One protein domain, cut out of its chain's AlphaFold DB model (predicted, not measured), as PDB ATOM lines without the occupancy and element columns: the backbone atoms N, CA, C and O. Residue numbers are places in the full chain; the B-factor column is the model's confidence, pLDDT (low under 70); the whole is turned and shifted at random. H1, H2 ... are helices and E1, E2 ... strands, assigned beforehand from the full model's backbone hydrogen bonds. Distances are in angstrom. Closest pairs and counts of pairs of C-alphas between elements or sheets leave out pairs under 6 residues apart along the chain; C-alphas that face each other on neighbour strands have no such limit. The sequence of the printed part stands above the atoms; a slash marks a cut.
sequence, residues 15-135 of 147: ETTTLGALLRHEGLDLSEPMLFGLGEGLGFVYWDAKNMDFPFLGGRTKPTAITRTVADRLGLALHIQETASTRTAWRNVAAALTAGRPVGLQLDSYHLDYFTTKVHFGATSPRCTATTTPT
ATOM      1  N   GLU A  15      40.157 -29.417  36.958       91.62
ATOM      2  CA  GLU A  15      40.830 -29.996  35.786       91.62
ATOM      3  C   GLU A  15      42.149 -29.268  35.483       91.62
ATOM      4  O   GLU A  15      43.158 -29.929  35.254       91.62
ATOM      5  N   THR A  16      42.185 -27.932  35.549       93.25
ATOM      6  CA  THR A  16      43.413 -27.158  35.290       93.25
ATOM      7  C   THR A  16      44.435 -27.317  36.403       93.25
ATOM      8  O   THR A  16      45.614 -27.474  36.107       93.25
ATOM      9  N   THR A  17      44.010 -27.376  37.667       93.69
ATOM     10  CA  THR A  17      44.912 -27.680  38.788       93.69
ATOM     11  C   THR A  17      45.527 -29.072  38.651       93.69
ATOM     12  O   THR A  17      46.730 -29.244  38.845       93.69
ATOM     13  N   THR A  18      44.722 -30.070  38.271       94.50
ATOM     14  CA  THR A  18      45.206 -31.443  38.051       94.50
ATOM     15  C   THR A  18      46.189 -31.491  36.886       94.50
ATOM     16  O   THR A  18      47.280 -32.039  37.029       94.50
ATOM     17  N   LEU A  19      45.838 -30.885  35.750       94.75
ATOM     18  CA  LEU A  19      46.713 -30.807  34.583       94.75
ATOM     19  C   LEU A  19      48.023 -30.084  34.908       94.75
ATOM     20  O   LEU A  19      49.088 -30.584  34.568       94.75
ATOM     21  N   GLY A  20      47.960 -28.955  35.614       94.75
ATOM     22  CA  GLY A  20      49.140 -28.212  36.043       94.75
ATOM     23  C   GLY A  20      50.069 -29.045  36.927       94.75
ATOM     24  O   GLY A  20      51.278 -29.009  36.730       94.75
ATOM     25  N   ALA A  21      49.528 -29.863  37.836       94.62
ATOM     26  CA  ALA A  21      50.334 -30.774  38.650       94.62
ATOM     27  C   ALA A  21      51.018 -31.873  37.813       94.62
ATOM     28  O   ALA A  21      52.196 -32.163  38.025       94.62
ATOM     29  N   LEU A  22      50.305 -32.460  36.841       94.69
ATOM     30  CA  LEU A  22      50.873 -33.459  35.927       94.69
ATOM     31  C   LEU A  22      51.977 -32.857  35.048       94.69
ATOM     32  O   LEU A  22      53.041 -33.447  34.912       94.69
ATOM     33  N   LEU A  23      51.751 -31.667  34.489       94.50
ATOM     34  CA  LEU A  23      52.728 -30.977  33.648       94.50
ATOM     35  C   LEU A  23      53.962 -30.545  34.440       94.50
ATOM     36  O   LEU A  23      55.083 -30.730  33.971       94.50
ATOM     37  N   ARG A  24      53.770 -30.044  35.662       94.06
ATOM     38  CA  ARG A  24      54.868 -29.621  36.535       94.06
ATOM     39  C   ARG A  24      55.762 -30.790  36.935       94.06
ATOM     40  O   ARG A  24      56.976 -30.616  36.997       94.06
ATOM     41  N   HIS A  25      55.188 -31.977  37.142       92.75
ATOM     42  CA  HIS A  25      55.956 -33.209  37.348       92.75
ATOM     43  C   HIS A  25      56.828 -33.569  36.130       92.75
ATOM     44  O   HIS A  25      57.940 -34.057  36.294       92.75
ATOM     45  N   GLU A  26      56.368 -33.261  34.915       91.38
ATOM     46  CA  GLU A  26      57.132 -33.432  33.669       91.38
ATOM     47  C   GLU A  26      58.053 -32.232  33.348       91.38
ATOM     48  O   GLU A  26      58.615 -32.147  32.256       91.38
ATOM     49  N   GLY A  27      58.219 -31.284  34.279       92.25
ATOM     50  CA  GLY A  27      59.101 -30.121  34.126       92.25
ATOM     51  C   GLY A  27      58.492 -28.925  33.385       92.25
ATOM     52  O   GLY A  27      59.212 -27.979  33.068       92.25
ATOM     53  N   LEU A  28      57.182 -28.931  33.117       93.38
ATOM     54  CA  LEU A  28      56.465 -27.835  32.461       93.38
ATOM     55  C   LEU A  28      55.640 -27.040  33.475       93.38
ATOM     56  O   LEU A  28      54.621 -27.511  33.977       93.38
ATOM     57  N   ASP A  29      56.062 -25.808  33.754       94.12
ATOM     58  CA  ASP A  29      55.371 -24.932  34.700       94.12
ATOM     59  C   ASP A  29      54.402 -23.986  33.982       94.12
ATOM     60  O   ASP A  29      54.818 -23.011  33.351       94.12
ATOM     61  N   LEU A  30      53.100 -24.280  34.065       94.50
ATOM     62  CA  LEU A  30      52.046 -23.470  33.457       94.50
ATOM     63  C   LEU A  30      51.026 -22.990  34.495       94.50
ATOM     64  O   LEU A  30      50.504 -23.769  35.291       94.50
ATOM     65  N   SER A  31      50.694 -21.699  34.443       94.81
ATOM     66  CA  SER A  31      49.654 -21.087  35.267       94.81
ATOM     67  C   SER A  31      48.251 -21.453  34.775       94.81
ATOM     68  O   SER A  31      48.035 -21.702  33.587       94.81
ATOM     69  N   GLU A  32      47.264 -21.434  35.674       94.31
ATOM     70  CA  GLU A  32      45.865 -21.717  35.329       94.31
ATOM     71  C   GLU A  32      45.328 -20.839  34.174       94.31
ATOM     72  O   GLU A  32      44.740 -21.403  33.248       94.31
ATOM     73  N   PRO A  33      45.586 -19.512  34.111       95.00
ATOM     74  CA  PRO A  33      45.198 -18.701  32.955       95.00
ATOM     75  C   PRO A  33      45.814 -19.172  31.631       95.00
ATOM     76  O   PRO A  33      45.134 -19.152  30.606       95.00
ATOM     77  N   MET A  34      47.071 -19.635  31.637       95.62
ATOM     78  CA  MET A  34      47.703 -20.187  30.432       95.62
ATOM     79  C   MET A  34      47.048 -21.498  30.010       95.62
ATOM     80  O   MET A  34      46.805 -21.685  28.823       95.62
ATOM     81  N   LEU A  35      46.708 -22.377  30.957       95.50
ATOM     82  CA  LEU A  35      45.990 -23.619  30.655       95.50
ATOM     83  C   LEU A  35      44.597 -23.342  30.078       95.50
ATOM     84  O   LEU A  35      44.190 -24.009  29.133       95.50
ATOM     85  N   PHE A  36      43.884 -22.331  30.583       94.44
ATOM     86  CA  PHE A  36      42.606 -21.905  30.008       94.44
ATOM     87  C   PHE A  36      42.759 -21.317  28.603       94.44
ATOM     88  O   PHE A  36      41.984 -21.673  27.719       94.44
ATOM     89  N   GLY A  37      43.756 -20.458  28.378       94.94
ATOM     90  CA  GLY A  37      44.027 -19.892  27.055       94.94
ATOM     91  C   GLY A  37      44.424 -20.968  26.042       94.94
ATOM     92  O   GLY A  37      43.783 -21.121  25.004       94.94
ATOM     93  N   LEU A  38      45.434 -21.775  26.378       96.19
ATOM     94  CA  LEU A  38      45.915 -22.884  25.551       96.19
ATOM     95  C   LEU A  38      44.883 -24.000  25.401       96.19
ATOM     96  O   LEU A  38      44.931 -24.720  24.415       96.19
ATOM     97  N   GLY A  39      43.958 -24.168  26.340       94.81
ATOM     98  CA  GLY A  39      42.907 -25.178  26.263       94.81
ATOM     99  C   GLY A  39      41.625 -24.717  25.573       94.81
ATOM    100  O   GLY A  39      40.700 -25.514  25.471       94.81
ATOM    101  N   GLU A  40      41.547 -23.448  25.151       94.94
ATOM    102  CA  GLU A  40      40.295 -22.782  24.732       94.94
ATOM    103  C   GLU A  40      39.181 -22.890  25.780       94.94
ATOM    104  O   GLU A  40      38.005 -22.942  25.447       94.94
ATOM    105  N   GLY A  41      39.535 -22.954  27.064       91.25
ATOM    106  CA  GLY A  41      38.627 -23.409  28.113       91.25
ATOM    107  C   GLY A  41      37.488 -22.452  28.462       91.25
ATOM    108  O   GLY A  41      36.536 -22.867  29.127       91.25
ATOM    109  N   LEU A  42      37.579 -21.185  28.050       91.62
ATOM    110  CA  LEU A  42      36.546 -20.176  28.277       91.62
ATOM    111  C   LEU A  42      35.514 -20.224  27.151       91.62
ATOM    112  O   LEU A  42      35.857 -20.187  25.974       91.62
ATOM    113  N   GLY A  43      34.238 -20.267  27.520       87.69
ATOM    114  CA  GLY A  43      33.142 -20.269  26.561       87.69
ATOM    115  C   GLY A  43      31.871 -19.715  27.177       87.69
ATOM    116  O   GLY A  43      31.802 -19.462  28.376       87.69
ATOM    117  N   PHE A  44      30.846 -19.533  26.359       90.88
ATOM    118  CA  PHE A  44      29.526 -19.164  26.845       90.88
ATOM    119  C   PHE A  44      28.473 -19.974  26.104       90.88
ATOM    120  O   PHE A  44      28.431 -19.985  24.875       90.88
ATOM    121  N   VAL A  45      27.636 -20.667  26.868       89.00
ATOM    122  CA  VAL A  45      26.495 -21.426  26.373       89.00
ATOM    123  C   VAL A  45      25.282 -21.005  27.180       89.00
ATOM    124  O   VAL A  45      25.263 -21.152  28.400       89.00
ATOM    125  N   TYR A  46      24.267 -20.517  26.482       92.19
ATOM    126  CA  TYR A  46      22.921 -20.359  27.006       92.19
ATOM    127  C   TYR A  46      22.025 -21.340  26.264       92.19
ATOM    128  O   TYR A  46      21.942 -21.289  25.035       92.19
ATOM    129  N   TRP A  47      21.384 -22.245  26.996       91.62
ATOM    130  CA  TRP A  47      20.440 -23.188  26.415       91.62
ATOM    131  C   TRP A  47      19.138 -23.188  27.203       91.62
ATOM    132  O   TRP A  47      19.094 -23.575  28.368       91.62
ATOM    133  N   ASP A  48      18.082 -22.763  26.522       92.69
ATOM    134  CA  ASP A  48      16.718 -22.714  27.022       92.69
ATOM    135  C   ASP A  48      15.820 -23.581  26.128       92.69
ATOM    136  O   ASP A  48      15.790 -23.407  24.905       92.69
ATOM    137  N   ALA A  49      15.151 -24.570  26.717       91.19
ATOM    138  CA  ALA A  49      14.310 -25.523  26.001       91.19
ATOM    139  C   ALA A  49      12.978 -25.720  26.727       91.19
ATOM    140  O   ALA A  49      12.919 -25.718  27.950       91.19
ATOM    141  N   LYS A  50      11.911 -25.984  25.958       88.56
ATOM    142  CA  LYS A  50      10.521 -26.048  26.454       88.56
ATOM    143  C   LYS A  50      10.274 -27.019  27.621       88.56
ATOM    144  O   LYS A  50       9.288 -26.847  28.323       88.56
ATOM    145  N   ASN A  51      11.135 -28.021  27.805       88.94
ATOM    146  CA  ASN A  51      11.014 -29.041  28.852       88.94
ATOM    147  C   ASN A  51      12.113 -28.917  29.927       88.94
ATOM    148  O   ASN A  51      12.458 -29.914  30.557       88.94
ATOM    149  N   MET A  52      12.718 -27.738  30.091       85.75
ATOM    150  CA  MET A  52      13.692 -27.465  31.149       85.75
ATOM    151  C   MET A  52      13.072 -26.525  32.179       85.75
ATOM    152  O   MET A  52      12.573 -25.465  31.816       85.75
ATOM    153  N   ASP A  53      13.138 -26.893  33.461       86.44
ATOM    154  CA  ASP A  53      12.630 -26.048  34.552       86.44
ATOM    155  C   ASP A  53      13.406 -24.723  34.664       86.44
ATOM    156  O   ASP A  53      12.851 -23.701  35.061       86.44
ATOM    157  N   PHE A  54      14.691 -24.734  34.288       86.12
ATOM    158  CA  PHE A  54      15.576 -23.570  34.258       86.12
ATOM    159  C   PHE A  54      16.549 -23.659  33.071       86.12
ATOM    160  O   PHE A  54      16.991 -24.763  32.736       86.12
ATOM    161  N   PRO A  55      16.933 -22.524  32.456       87.88
ATOM    162  CA  PRO A  55      17.901 -22.517  31.366       87.88
ATOM    163  C   PRO A  55      19.285 -22.957  31.854       87.88
ATOM    164  O   PRO A  55      19.739 -22.589  32.941       87.88
ATOM    165  N   PHE A  56      19.990 -23.723  31.025       88.12
ATOM    166  CA  PHE A  56      21.373 -24.099  31.278       88.12
ATOM    167  C   PHE A  56      22.317 -22.961  30.884       88.12
ATOM    168  O   PHE A  56      22.302 -22.478  29.749       88.12
ATOM    169  N   LEU A  57      23.177 -22.580  31.825       88.88
ATOM    170  CA  LEU A  57      24.256 -21.617  31.639       88.88
ATOM    171  C   LEU A  57      25.602 -22.333  31.787       88.88
ATOM    172  O   LEU A  57      25.965 -22.790  32.869       88.88
ATOM    173  N   GLY A  58      26.352 -22.417  30.692       87.25
ATOM    174  CA  GLY A  58      27.713 -22.939  30.660       87.25
ATOM    175  C   GLY A  58      28.721 -21.817  30.432       87.25
ATOM    176  O   GLY A  58      28.580 -21.050  29.488       87.25
ATOM    177  N   GLY A  59      29.754 -21.731  31.271       89.25
ATOM    178  CA  GLY A  59      30.829 -20.732  31.140       89.25
ATOM    179  C   GLY A  59      32.149 -21.278  30.586       89.25
ATOM    180  O   GLY A  59      33.166 -20.585  30.617       89.25
ATOM    181  N   ARG A  60      32.187 -22.553  30.180       89.50
ATOM    182  CA  ARG A  60      33.424 -23.265  29.830       89.50
ATOM    183  C   ARG A  60      33.186 -24.354  28.790       89.50
ATOM    184  O   ARG A  60      32.049 -24.771  28.559       89.50
ATOM    185  N   THR A  61      34.274 -24.831  28.197       89.19
ATOM    186  CA  THR A  61      34.268 -26.002  27.314       89.19
ATOM    187  C   THR A  61      33.867 -27.279  28.044       89.19
ATOM    188  O   THR A  61      33.822 -27.347  29.275       89.19
ATOM    189  N   LYS A  62      33.611 -28.331  27.260       86.50
ATOM    190  CA  LYS A  62      33.317 -29.672  27.771       86.50
ATOM    191  C   LYS A  62      34.454 -30.183  28.675       86.50
ATOM    192  O   LYS A  62      35.612 -29.831  28.432       86.50
ATOM    193  N   PRO A  63      34.151 -31.030  29.675       84.50
ATOM    194  CA  PRO A  63      35.183 -31.641  30.509       84.50
ATOM    195  C   PRO A  63      36.230 -32.357  29.668       84.50
ATOM    196  O   PRO A  63      35.907 -32.930  28.623       84.50
ATOM    197  N   THR A  64      37.474 -32.342  30.136       88.38
ATOM    198  CA  THR A  64      38.609 -33.010  29.480       88.38
ATOM    199  C   THR A  64      39.024 -32.344  28.158       88.38
ATOM    200  O   THR A  64      40.085 -32.668  27.623       88.38
ATOM    201  N   ALA A  65      38.240 -31.400  27.614       92.50
ATOM    202  CA  ALA A  65      38.591 -30.684  26.390       92.50
ATOM    203  C   ALA A  65      39.816 -29.789  26.605       92.50
ATOM    204  O   ALA A  65      40.719 -29.823  25.781       92.50
ATOM    205  N   ILE A  66      39.898 -29.082  27.741       94.19
ATOM    206  CA  ILE A  66      41.065 -28.252  28.087       94.19
ATOM    207  C   ILE A  66      42.323 -29.118  28.074       94.19
ATOM    208  O   ILE A  66      43.296 -28.794  27.400       94.19
ATOM    209  N   THR A  67      42.275 -30.259  28.765       94.44
ATOM    210  CA  THR A  67      43.402 -31.196  28.850       94.44
ATOM    211  C   THR A  67      43.856 -31.706  27.484       94.44
ATOM    212  O   THR A  67      45.053 -31.709  27.201       94.44
ATOM    213  N   ARG A  68      42.915 -32.117  26.627       95.19
ATOM    214  CA  ARG A  68      43.223 -32.606  25.273       95.19
ATOM    215  C   ARG A  68      43.835 -31.511  24.411       95.19
ATOM    216  O   ARG A  68      44.907 -31.711  23.861       95.19
ATOM    217  N   THR A  69      43.207 -30.340  24.371       96.31
ATOM    218  CA  THR A  69      43.668 -29.221  23.547       96.31
ATOM    219  C   THR A  69      45.047 -28.721  23.977       96.31
ATOM    220  O   THR A  69      45.892 -28.448  23.125       96.31
ATOM    221  N   VAL A  70      45.312 -28.633  25.287       96.31
ATOM    222  CA  VAL A  70      46.646 -28.282  25.801       96.31
ATOM    223  C   VAL A  70      47.676 -29.331  25.385       96.31
ATOM    224  O   VAL A  70      48.739 -28.962  24.890       96.31
ATOM    225  N   ALA A  71      47.373 -30.622  25.559       96.06
ATOM    226  CA  ALA A  71      48.288 -31.692  25.178       96.06
ATOM    227  C   ALA A  71      48.610 -31.652  23.678       96.06
ATOM    228  O   ALA A  71      49.784 -31.638  23.316       96.06
ATOM    229  N   ASP A  72      47.593 -31.526  22.826       96.25
ATOM    230  CA  ASP A  72      47.756 -31.463  21.374       96.25
ATOM    231  C   ASP A  72      48.605 -30.251  20.952       96.25
ATOM    232  O   ASP A  72      49.521 -30.380  20.141       96.25
ATOM    233  N   ARG A  73      48.366 -29.071  21.543       96.12
ATOM    234  CA  ARG A  73      49.114 -27.839  21.224       96.12
ATOM    235  C   ARG A  73      50.558 -27.846  21.687       96.12
ATOM    236  O   ARG A  73      51.402 -27.231  21.043       96.12
ATOM    237  N   LEU A  74      50.832 -28.506  22.805       95.31
ATOM    238  CA  LEU A  74      52.183 -28.657  23.340       95.31
ATOM    239  C   LEU A  74      52.895 -29.898  22.776       95.31
ATOM    240  O   LEU A  74      54.038 -30.159  23.143       95.31
ATOM    241  N   GLY A  75      52.232 -30.663  21.900       95.06
ATOM    242  CA  GLY A  75      52.762 -31.894  21.320       95.06
ATOM    243  C   GLY A  75      52.943 -33.028  22.333       95.06
ATOM    244  O   GLY A  75      53.753 -33.919  22.106       95.06
ATOM    245  N   LEU A  76      52.239 -33.009  23.463       94.62
ATOM    246  CA  LEU A  76      52.379 -33.995  24.535       94.62
ATOM    247  C   LEU A  76      51.599 -35.274  24.222       94.62
ATOM    248  O   LEU A  76      50.481 -35.236  23.711       94.62
ATOM    249  N   ALA A  77      52.150 -36.421  24.612       94.00
ATOM    250  CA  ALA A  77      51.415 -37.674  24.574       94.00
ATOM    251  C   ALA A  77      50.434 -37.723  25.754       94.00
ATOM    252  O   ALA A  77      50.834 -37.744  26.919       94.00
ATOM    253  N   LEU A  78      49.136 -37.743  25.449       93.12
ATOM    254  CA  LEU A  78      48.067 -37.860  26.436       93.12
ATOM    255  C   LEU A  78      47.478 -39.271  26.414       93.12
ATOM    256  O   LEU A  78      46.833 -39.685  25.451       93.12
ATOM    257  N   HIS A  79      47.651 -40.003  27.511       92.88
ATOM    258  CA  HIS A  79      47.068 -41.327  27.690       92.88
ATOM    259  C   HIS A  79      45.819 -41.229  28.559       92.88
ATOM    260  O   HIS A  79      45.922 -40.946  29.753       92.88
ATOM    261  N   ILE A  80      44.652 -41.492  27.967       91.88
ATOM    262  CA  ILE A  80      43.366 -41.562  28.671       91.88
ATOM    263  C   ILE A  80      42.840 -42.992  28.601       91.88
ATOM    264  O   ILE A  80      42.754 -43.574  27.522       91.88
ATOM    265  N   GLN A  81      42.474 -43.549  29.753       91.50
ATOM    266  CA  GLN A  81      41.832 -44.859  29.849       91.50
ATOM    267  C   GLN A  81      40.540 -44.740  30.653       91.50
ATOM    268  O   GLN A  81      40.551 -44.178  31.745       91.50
ATOM    269  N   GLU A  82      39.455 -45.305  30.129       90.25
ATOM    270  CA  GLU A  82      38.148 -45.367  30.785       90.25
ATOM    271  C   GLU A  82      37.748 -46.833  30.983       90.25
ATOM    272  O   GLU A  82      37.977 -47.677  30.111       90.25
ATOM    273  N   THR A  83      37.191 -47.173  32.146       90.19
ATOM    274  CA  THR A  83      36.746 -48.544  32.415       90.19
ATOM    275  C   THR A  83      35.637 -48.609  33.461       90.19
ATOM    276  O   THR A  83      35.702 -47.985  34.518       90.19
ATOM    277  N   ALA A  84      34.649 -49.469  33.212       87.88
ATOM    278  CA  ALA A  84      33.602 -49.784  34.183       87.88
ATOM    279  C   ALA A  84      34.082 -50.724  35.311       87.88
ATOM    280  O   ALA A  84      33.434 -50.827  36.351       87.88
ATOM    281  N   SER A  85      35.212 -51.423  35.134       92.31
ATOM    282  CA  SER A  85      35.710 -52.397  36.112       92.31
ATOM    283  C   SER A  85      36.607 -51.734  37.154       92.31
ATOM    284  O   SER A  85      37.724 -51.320  36.848       92.31
ATOM    285  N   THR A  86      36.167 -51.732  38.414       89.56
ATOM    286  CA  THR A  86      36.942 -51.221  39.562       89.56
ATOM    287  C   THR A  86      38.319 -51.875  39.672       89.56
ATOM    288  O   THR A  86      39.321 -51.190  39.863       89.56
ATOM    289  N   ARG A  87      38.393 -53.195  39.467       92.50
ATOM    290  CA  ARG A  87      39.648 -53.961  39.473       92.50
ATOM    291  C   ARG A  87      40.616 -53.503  38.380       92.50
ATOM    292  O   ARG A  87      41.812 -53.391  38.633       92.50
ATOM    293  N   THR A  88      40.119 -53.258  37.168       92.00
ATOM    294  CA  THR A  88      40.954 -52.769  36.059       92.00
ATOM    295  C   THR A  88      41.386 -51.324  36.289       92.00
ATOM    296  O   THR A  88      42.564 -51.032  36.113       92.00
ATOM    297  N   ALA A  89      40.484 -50.458  36.763       91.00
ATOM    298  CA  ALA A  89      40.812 -49.076  37.111       91.00
ATOM    299  C   ALA A  89      41.940 -49.018  38.151       91.00
ATOM    300  O   ALA A  89      42.942 -48.336  37.941       91.00
ATOM    301  N   TRP A  90      41.823 -49.799  39.231       93.38
ATOM    302  CA  TRP A  90      42.853 -49.867  40.264       93.38
ATOM    303  C   TRP A  90      44.194 -50.360  39.720       93.38
ATOM    304  O   TRP A  90      45.227 -49.768  40.014       93.38
ATOM    305  N   ARG A  91      44.190 -51.411  38.887       95.06
ATOM    306  CA  ARG A  91      45.418 -51.928  38.270       95.06
ATOM    307  C   ARG A  91      46.119 -50.867  37.417       95.06
ATOM    308  O   ARG A  91      47.333 -50.743  37.514       95.06
ATOM    309  N   ASN A  92      45.372 -50.109  36.614       93.12
ATOM    310  CA  ASN A  92      45.933 -49.064  35.755       93.12
ATOM    311  C   ASN A  92      46.579 -47.946  36.588       93.12
ATOM    312  O   ASN A  92      47.718 -47.561  36.328       93.12
ATOM    313  N   VAL A  93      45.883 -47.487  37.634       93.31
ATOM    314  CA  VAL A  93      46.398 -46.483  38.577       93.31
ATOM    315  C   VAL A  93      47.650 -46.995  39.282       93.31
ATOM    316  O   VAL A  93      48.691 -46.349  39.233       93.31
ATOM    317  N   ALA A  94      47.578 -48.176  39.895       94.06
ATOM    318  CA  ALA A  94      48.688 -48.747  40.647       94.06
ATOM    319  C   ALA A  94      49.931 -48.953  39.768       94.06
ATOM    320  O   ALA A  94      51.039 -48.657  40.212       94.06
ATOM    321  N   ALA A  95      49.760 -49.406  38.522       93.38
ATOM    322  CA  ALA A  95      50.867 -49.589  37.586       93.38
ATOM    323  C   ALA A  95      51.571 -48.265  37.249       93.38
ATOM    324  O   ALA A  95      52.796 -48.196  37.311       93.38
ATOM    325  N   ALA A  96      50.812 -47.205  36.951       92.25
ATOM    326  CA  ALA A  96      51.377 -45.887  36.662       92.25
ATOM    327  C   ALA A  96      52.101 -45.295  37.877       92.25
ATOM    328  O   ALA A  96      53.241 -44.845  37.763       92.25
ATOM    329  N   LEU A  97      51.478 -45.381  39.055       92.56
ATOM    330  CA  LEU A  97      52.085 -44.881  40.279       92.56
ATOM    331  C   LEU A  97      53.363 -45.673  40.630       92.56
ATOM    332  O   LEU A  97      54.338 -45.083  41.086       92.56
ATOM    333  N   THR A  98      53.391 -46.995  40.397       92.81
ATOM    334  CA  THR A  98      54.582 -47.842  40.643       92.81
ATOM    335  C   THR A  98      55.736 -47.468  39.714       92.81
ATOM    336  O   THR A  98      56.896 -47.574  40.096       92.81
ATOM    337  N   ALA A  99      55.422 -46.971  38.517       91.56
ATOM    338  CA  ALA A  99      56.394 -46.408  37.585       91.56
ATOM    339  C   ALA A  99      56.825 -44.967  37.936       91.56
ATOM    340  O   ALA A  99      57.499 -44.329  37.133       91.56
ATOM    341  N   GLY A 100      56.420 -44.434  39.096       91.31
ATOM    342  CA  GLY A 100      56.760 -43.080  39.537       91.31
ATOM    343  C   GLY A 100      56.014 -41.976  38.789       91.31
ATOM    344  O   GLY A 100      56.464 -40.837  38.795       91.31
ATOM    345  N   ARG A 101      54.891 -42.290  38.129       91.25
ATOM    346  CA  ARG A 101      54.128 -41.318  37.333       91.25
ATOM    347  C   ARG A 101      52.827 -40.931  38.037       91.25
ATOM    348  O   ARG A 101      52.021 -41.823  38.329       91.25
ATOM    349  N   PRO A 102      52.571 -39.636  38.297       93.50
ATOM    350  CA  PRO A 102      51.289 -39.196  38.823       93.50
ATOM    351  C   PRO A 102      50.177 -39.412  37.788       93.50
ATOM    352  O   PRO A 102      50.410 -39.420  36.577       93.50
ATOM    353  N   VAL A 103      48.948 -39.592  38.275       92.94
ATOM    354  CA  VAL A 103      47.767 -39.824  37.435       92.94
ATOM    355  C   VAL A 103      46.640 -38.868  37.810       92.94
ATOM    356  O   VAL A 103      46.363 -38.658  38.989       92.94
ATOM    357  N   GLY A 104      45.969 -38.306  36.806       91.88
ATOM    358  CA  GLY A 104      44.716 -37.577  36.985       91.88
ATOM    359  C   GLY A 104      43.537 -38.545  37.028       91.88
ATOM    360  O   GLY A 104      43.464 -39.460  36.205       91.88
ATOM    361  N   LEU A 105      42.614 -38.347  37.971       91.12
ATOM    362  CA  LEU A 105      41.404 -39.158  38.123       91.12
ATOM    363  C   LEU A 105      40.155 -38.304  37.937       91.12
ATOM    364  O   LEU A 105      39.946 -37.335  38.661       91.12
ATOM    365  N   GLN A 106      39.295 -38.708  37.006       86.94
ATOM    366  CA  GLN A 106      37.966 -38.127  36.842       86.94
ATOM    367  C   GLN A 106      36.935 -39.024  37.532       86.94
ATOM    368  O   GLN A 106      36.714 -40.162  37.114       86.94
ATOM    369  N   LEU A 107      36.342 -38.526  38.619       83.81
ATOM    370  CA  LEU A 107      35.443 -39.269  39.504       83.81
ATOM    371  C   LEU A 107      34.172 -38.465  39.765       83.81
ATOM    372  O   LEU A 107      34.215 -37.239  39.816       83.81
ATOM    373  N   ASP A 108      33.060 -39.165  39.978       82.19
ATOM    374  CA  ASP A 108      31.814 -38.544  40.418       82.19
ATOM    375  C   ASP A 108      31.804 -38.509  41.948       82.19
ATOM    376  O   ASP A 108      31.897 -39.558  42.601       82.19
ATOM    377  N   SER A 109      31.693 -37.310  42.523       79.88
ATOM    378  CA  SER A 109      31.681 -37.116  43.973       79.88
ATOM    379  C   SER A 109      30.534 -37.839  44.663       79.88
ATOM    380  O   SER A 109      30.659 -38.171  45.839       79.88
ATOM    381  N   TYR A 110      29.435 -38.117  43.951       79.38
ATOM    382  CA  TYR A 110      28.309 -38.882  44.483       79.38
ATOM    383  C   TYR A 110      28.771 -40.201  45.133       79.38
ATOM    384  O   TYR A 110      28.332 -40.571  46.225       79.38
ATOM    385  N   HIS A 111      29.733 -40.875  44.500       80.88
ATOM    386  CA  HIS A 111      30.265 -42.161  44.946       80.88
ATOM    387  C   HIS A 111      31.389 -42.060  45.985       80.88
ATOM    388  O   HIS A 111      31.944 -43.086  46.368       80.88
ATOM    389  N   LEU A 112      31.756 -40.857  46.430       81.44
ATOM    390  CA  LEU A 112      32.824 -40.656  47.405       81.44
ATOM    391  C   LEU A 112      32.214 -40.569  48.806       81.44
ATOM    392  O   LEU A 112      31.407 -39.683  49.092       81.44
ATOM    393  N   ASP A 113      32.584 -41.500  49.686       80.19
ATOM    394  CA  ASP A 113      31.998 -41.627  51.030       80.19
ATOM    395  C   ASP A 113      32.273 -40.412  51.922       80.19
ATOM    396  O   ASP A 113      31.468 -40.071  52.782       80.19
ATOM    397  N   TYR A 114      33.381 -39.717  51.672       80.69
ATOM    398  CA  TYR A 114      33.762 -38.505  52.392       80.69
ATOM    399  C   TYR A 114      33.051 -37.237  51.889       80.69
ATOM    400  O   TYR A 114      33.130 -36.199  52.544       80.69
ATOM    401  N   PHE A 115      32.356 -37.291  50.745       76.88
ATOM    402  CA  PHE A 115      31.492 -36.199  50.295       76.88
ATOM    403  C   PHE A 115      30.121 -36.330  50.961       76.88
ATOM    404  O   PHE A 115      29.342 -37.237  50.656       76.88
ATOM    405  N   THR A 116      29.823 -35.395  51.865       74.69
ATOM    406  CA  THR A 116      28.560 -35.348  52.618       74.69
ATOM    407  C   THR A 116      27.370 -34.970  51.739       74.69
ATOM    408  O   THR A 116      26.253 -35.421  51.980       74.69
ATOM    409  N   THR A 117      27.604 -34.172  50.695       76.94
ATOM    410  CA  THR A 117      26.575 -33.762  49.735       76.94
ATOM    411  C   THR A 117      26.576 -34.709  48.542       76.94
ATOM    412  O   THR A 117      27.501 -34.710  47.729       76.94
ATOM    413  N   LYS A 118      25.521 -35.520  48.430       73.25
ATOM    414  CA  LYS A 118      25.346 -36.492  47.348       73.25
ATOM    415  C   LYS A 118      24.702 -35.828  46.136       73.25
ATOM    416  O   LYS A 118      23.487 -35.827  45.982       73.25
ATOM    417  N   VAL A 119      25.543 -35.256  45.284       71.25
ATOM    418  CA  VAL A 119      25.151 -34.676  43.996       71.25
ATOM    419  C   VAL A 119      25.964 -35.315  42.880       71.25
ATOM    420  O   VAL A 119      27.173 -35.505  43.027       71.25
ATOM    421  N   HIS A 120      25.297 -35.645  41.776       69.19
ATOM    422  CA  HIS A 120      25.972 -36.005  40.536       69.19
ATOM    423  C   HIS A 120      26.504 -34.726  39.890       69.19
ATOM    424  O   HIS A 120      25.724 -33.845  39.519       69.19
ATOM    425  N   PHE A 121      27.821 -34.609  39.722       60.00
ATOM    426  CA  PHE A 121      28.366 -33.552  38.870       60.00
ATOM    427  C   PHE A 121      28.098 -33.938  37.414       60.00
ATOM    428  O   PHE A 121      28.660 -34.915  36.914       60.00
ATOM    429  N   GLY A 122      27.216 -33.175  36.757       47.47
ATOM    430  CA  GLY A 122      26.572 -33.463  35.464       47.47
ATOM    431  C   GLY A 122      27.470 -33.562  34.227       47.47
ATOM    432  O   GLY A 122      27.018 -33.293  33.120       47.47
ATOM    433  N   ALA A 123      28.737 -33.934  34.379       43.16
ATOM    434  CA  ALA A 123      29.649 -34.155  33.268       43.16
ATOM    435  C   ALA A 123      30.736 -35.203  33.587       43.16
ATOM    436  O   ALA A 123      31.829 -35.166  33.021       43.16
ATOM    437  N   THR A 124      30.453 -36.127  34.512       41.66
ATOM    438  CA  THR A 124      31.414 -37.148  34.937       41.66
ATOM    439  C   THR A 124      31.071 -38.508  34.330       41.66
ATOM    440  O   THR A 124      30.152 -39.184  34.786       41.66
ATOM    441  N   SER A 125      31.819 -38.931  33.309       32.88
ATOM    442  CA  SER A 125      31.852 -40.342  32.900       32.88
ATOM    443  C   SER A 125      32.549 -41.192  33.976       32.88
ATOM    444  O   SER A 125      33.402 -40.681  34.713       32.88
ATOM    445  N   PRO A 126      32.216 -42.486  34.109       35.47
ATOM    446  CA  PRO A 126      32.763 -43.324  35.163       35.47
ATOM    447  C   PRO A 126      34.250 -43.626  34.911       35.47
ATOM    448  O   PRO A 126      34.596 -44.539  34.170       35.47
ATOM    449  N   ARG A 127      35.123 -42.916  35.639       49.91
ATOM    450  CA  ARG A 127      36.534 -43.262  35.892       49.91
ATOM    451  C   ARG A 127      37.441 -43.225  34.657       49.91
ATOM    452  O   ARG A 127      37.875 -44.261  34.154       49.91
ATOM    453  N   CYS A 128      37.823 -42.011  34.263       46.47
ATOM    454  CA  CYS A 128      38.969 -41.778  33.383       46.47
ATOM    455  C   CYS A 128      40.256 -41.612  34.203       46.47
ATOM    456  O   CYS A 128      40.307 -40.794  35.125       46.47
ATOM    457  N   THR A 129      41.305 -42.352  33.845       52.44
ATOM    458  CA  THR A 129      42.687 -42.080  34.268       52.44
ATOM    459  C   THR A 129      43.405 -41.345  33.145       52.44
ATOM    460  O   THR A 129      43.443 -41.863  32.026       52.44
ATOM    461  N   ALA A 130      43.981 -40.181  33.431       55.41
ATOM    462  CA  ALA A 130      44.772 -39.406  32.477       55.41
ATOM    463  C   ALA A 130      46.233 -39.313  32.935       55.41
ATOM    464  O   ALA A 130      46.503 -39.044  34.105       55.41
ATOM    465  N   THR A 131      47.175 -39.512  32.013       55.97
ATOM    466  CA  THR A 131      48.598 -39.208  32.235       55.97
ATOM    467  C   THR A 131      49.174 -38.508  31.014       55.97
ATOM    468  O   THR A 131      48.818 -38.856  29.887       55.97
ATOM    469  N   THR A 132      50.062 -37.546  31.236       44.59
ATOM    470  CA  THR A 132      50.841 -36.890  30.181       44.59
ATOM    471  C   THR A 132      52.259 -37.450  30.165       44.59
ATOM    472  O   THR A 132      52.787 -37.855  31.201       44.59
ATOM    473  N   THR A 133      52.864 -37.508  28.987       41.19
ATOM    474  CA  THR A 133      54.291 -37.779  28.782       41.19
ATOM    475  C   THR A 133      54.811 -36.836  27.701       41.19
ATOM    476  O   THR A 133      54.098 -36.583  26.723       41.19
ATOM    477  N   PRO A 134      56.037 -36.307  27.825       39.56
ATOM    478  CA  PRO A 134      56.669 -35.600  26.723       39.56
ATOM    479  C   PRO A 134      56.830 -36.548  25.527       39.56
ATOM    480  O   PRO A 134      57.178 -37.722  25.683       39.56
ATOM    481  N   THR A 135      56.561 -36.054  24.319       37.94
ATOM    482  CA  THR A 135      56.938 -36.760  23.090       37.94
ATOM    483  C   THR A 135      58.467 -36.809  22.983       37.94
ATOM    484  O   THR A 135      59.138 -35.823  23.294       37.94
TER     485      THR A 135
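What this domain is: This is residues 15 to 135 of the 147 residues of the protein "BtrH_N domain-containing protein" of Phytohabitans rumicis (UniProt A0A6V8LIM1). A small three-stranded sheet, E3, E5 and E4, forms the core, with H1 and H3 over one face and H4 over the other, while the hairpin of E1 and E2 reaches away as an arm whose tip, residues 49 to 54, sticks out. H2 crosses H1 and H3 near the arm's base, and a long loop, residues 107 to 127, joins E4 to E5. The printed part has 121 residues, with four named helices and five named strands in the order H1 H2 E1 E2 H3 E3 H4 E4 E5; its class is mixed, and both sheets are antiparallel. It is only just compact, close to loose, with a radius of gyration of the C-alphas of 16.2 A, and spans 51 by 34 by 22 A, the arm adding to the length.

How they stand to each other: Begin at the sheet, where E5, residues 128 to 133, is the inner strand between E3, residues 77 to 82, and E4, residues 104 to 106. Look for N 79 and O 131, 2.9 A apart, and for N 106 and O 128, 3.0 A apart, within hydrogen-bond range. H4, residues 86 to 98, is on one face, along the strands at a height over the sheet of 10.1 A; Val 93 and Thr 129 have its closest C-alphas to E5, 7.2 A apart. E3, H4 and E4 form a split strand-helix-strand unit, two strands running the same way with E5 between them, and its crossover is right-handed. On the opposite face, H1, residues 15 to 25, is over E4 at a height of 7.1 A, and H3, residues 65 to 73, is over E3 at 10.0 A, giving three layers, helices on both faces. H1 and H3 touch, closest at the C-alphas of Leu 19 and Thr 67, 6.6 A. H2, residues 32 to 38, is not on the sheet; it touches H3, closest at the C-alphas of Leu 38 and Val 70, 5.5 A. In the hairpin of E1, residues 42 to 47, and E2, residues 56 to 60, find N 45 and O 58, 2.8 A apart. In H1, H2, H3 and H4 every O i to N i+4 pair is within hydrogen-bond range.

Where its parts are: Find C-alpha 15 at (40.830, -29.996, 35.786), where H1 begins its 15.5 A. H4 measures 18.0 A from C-alpha 86 at (36.942, -51.221, 39.562), and E1, E3 and E5 measure 16.5 A each. E5 ends at C-alpha 133, (54.291, -37.779, 28.782).

The domain as a whole: The C-alphas of Lys 50 and Ala 99 are the two farthest apart, 51.4 A. The printed part has no cut, and the link from E4 to E5, 21 residues, is long. Confidence is low, with pLDDT under 70, at residues 120 to 135, which include E5.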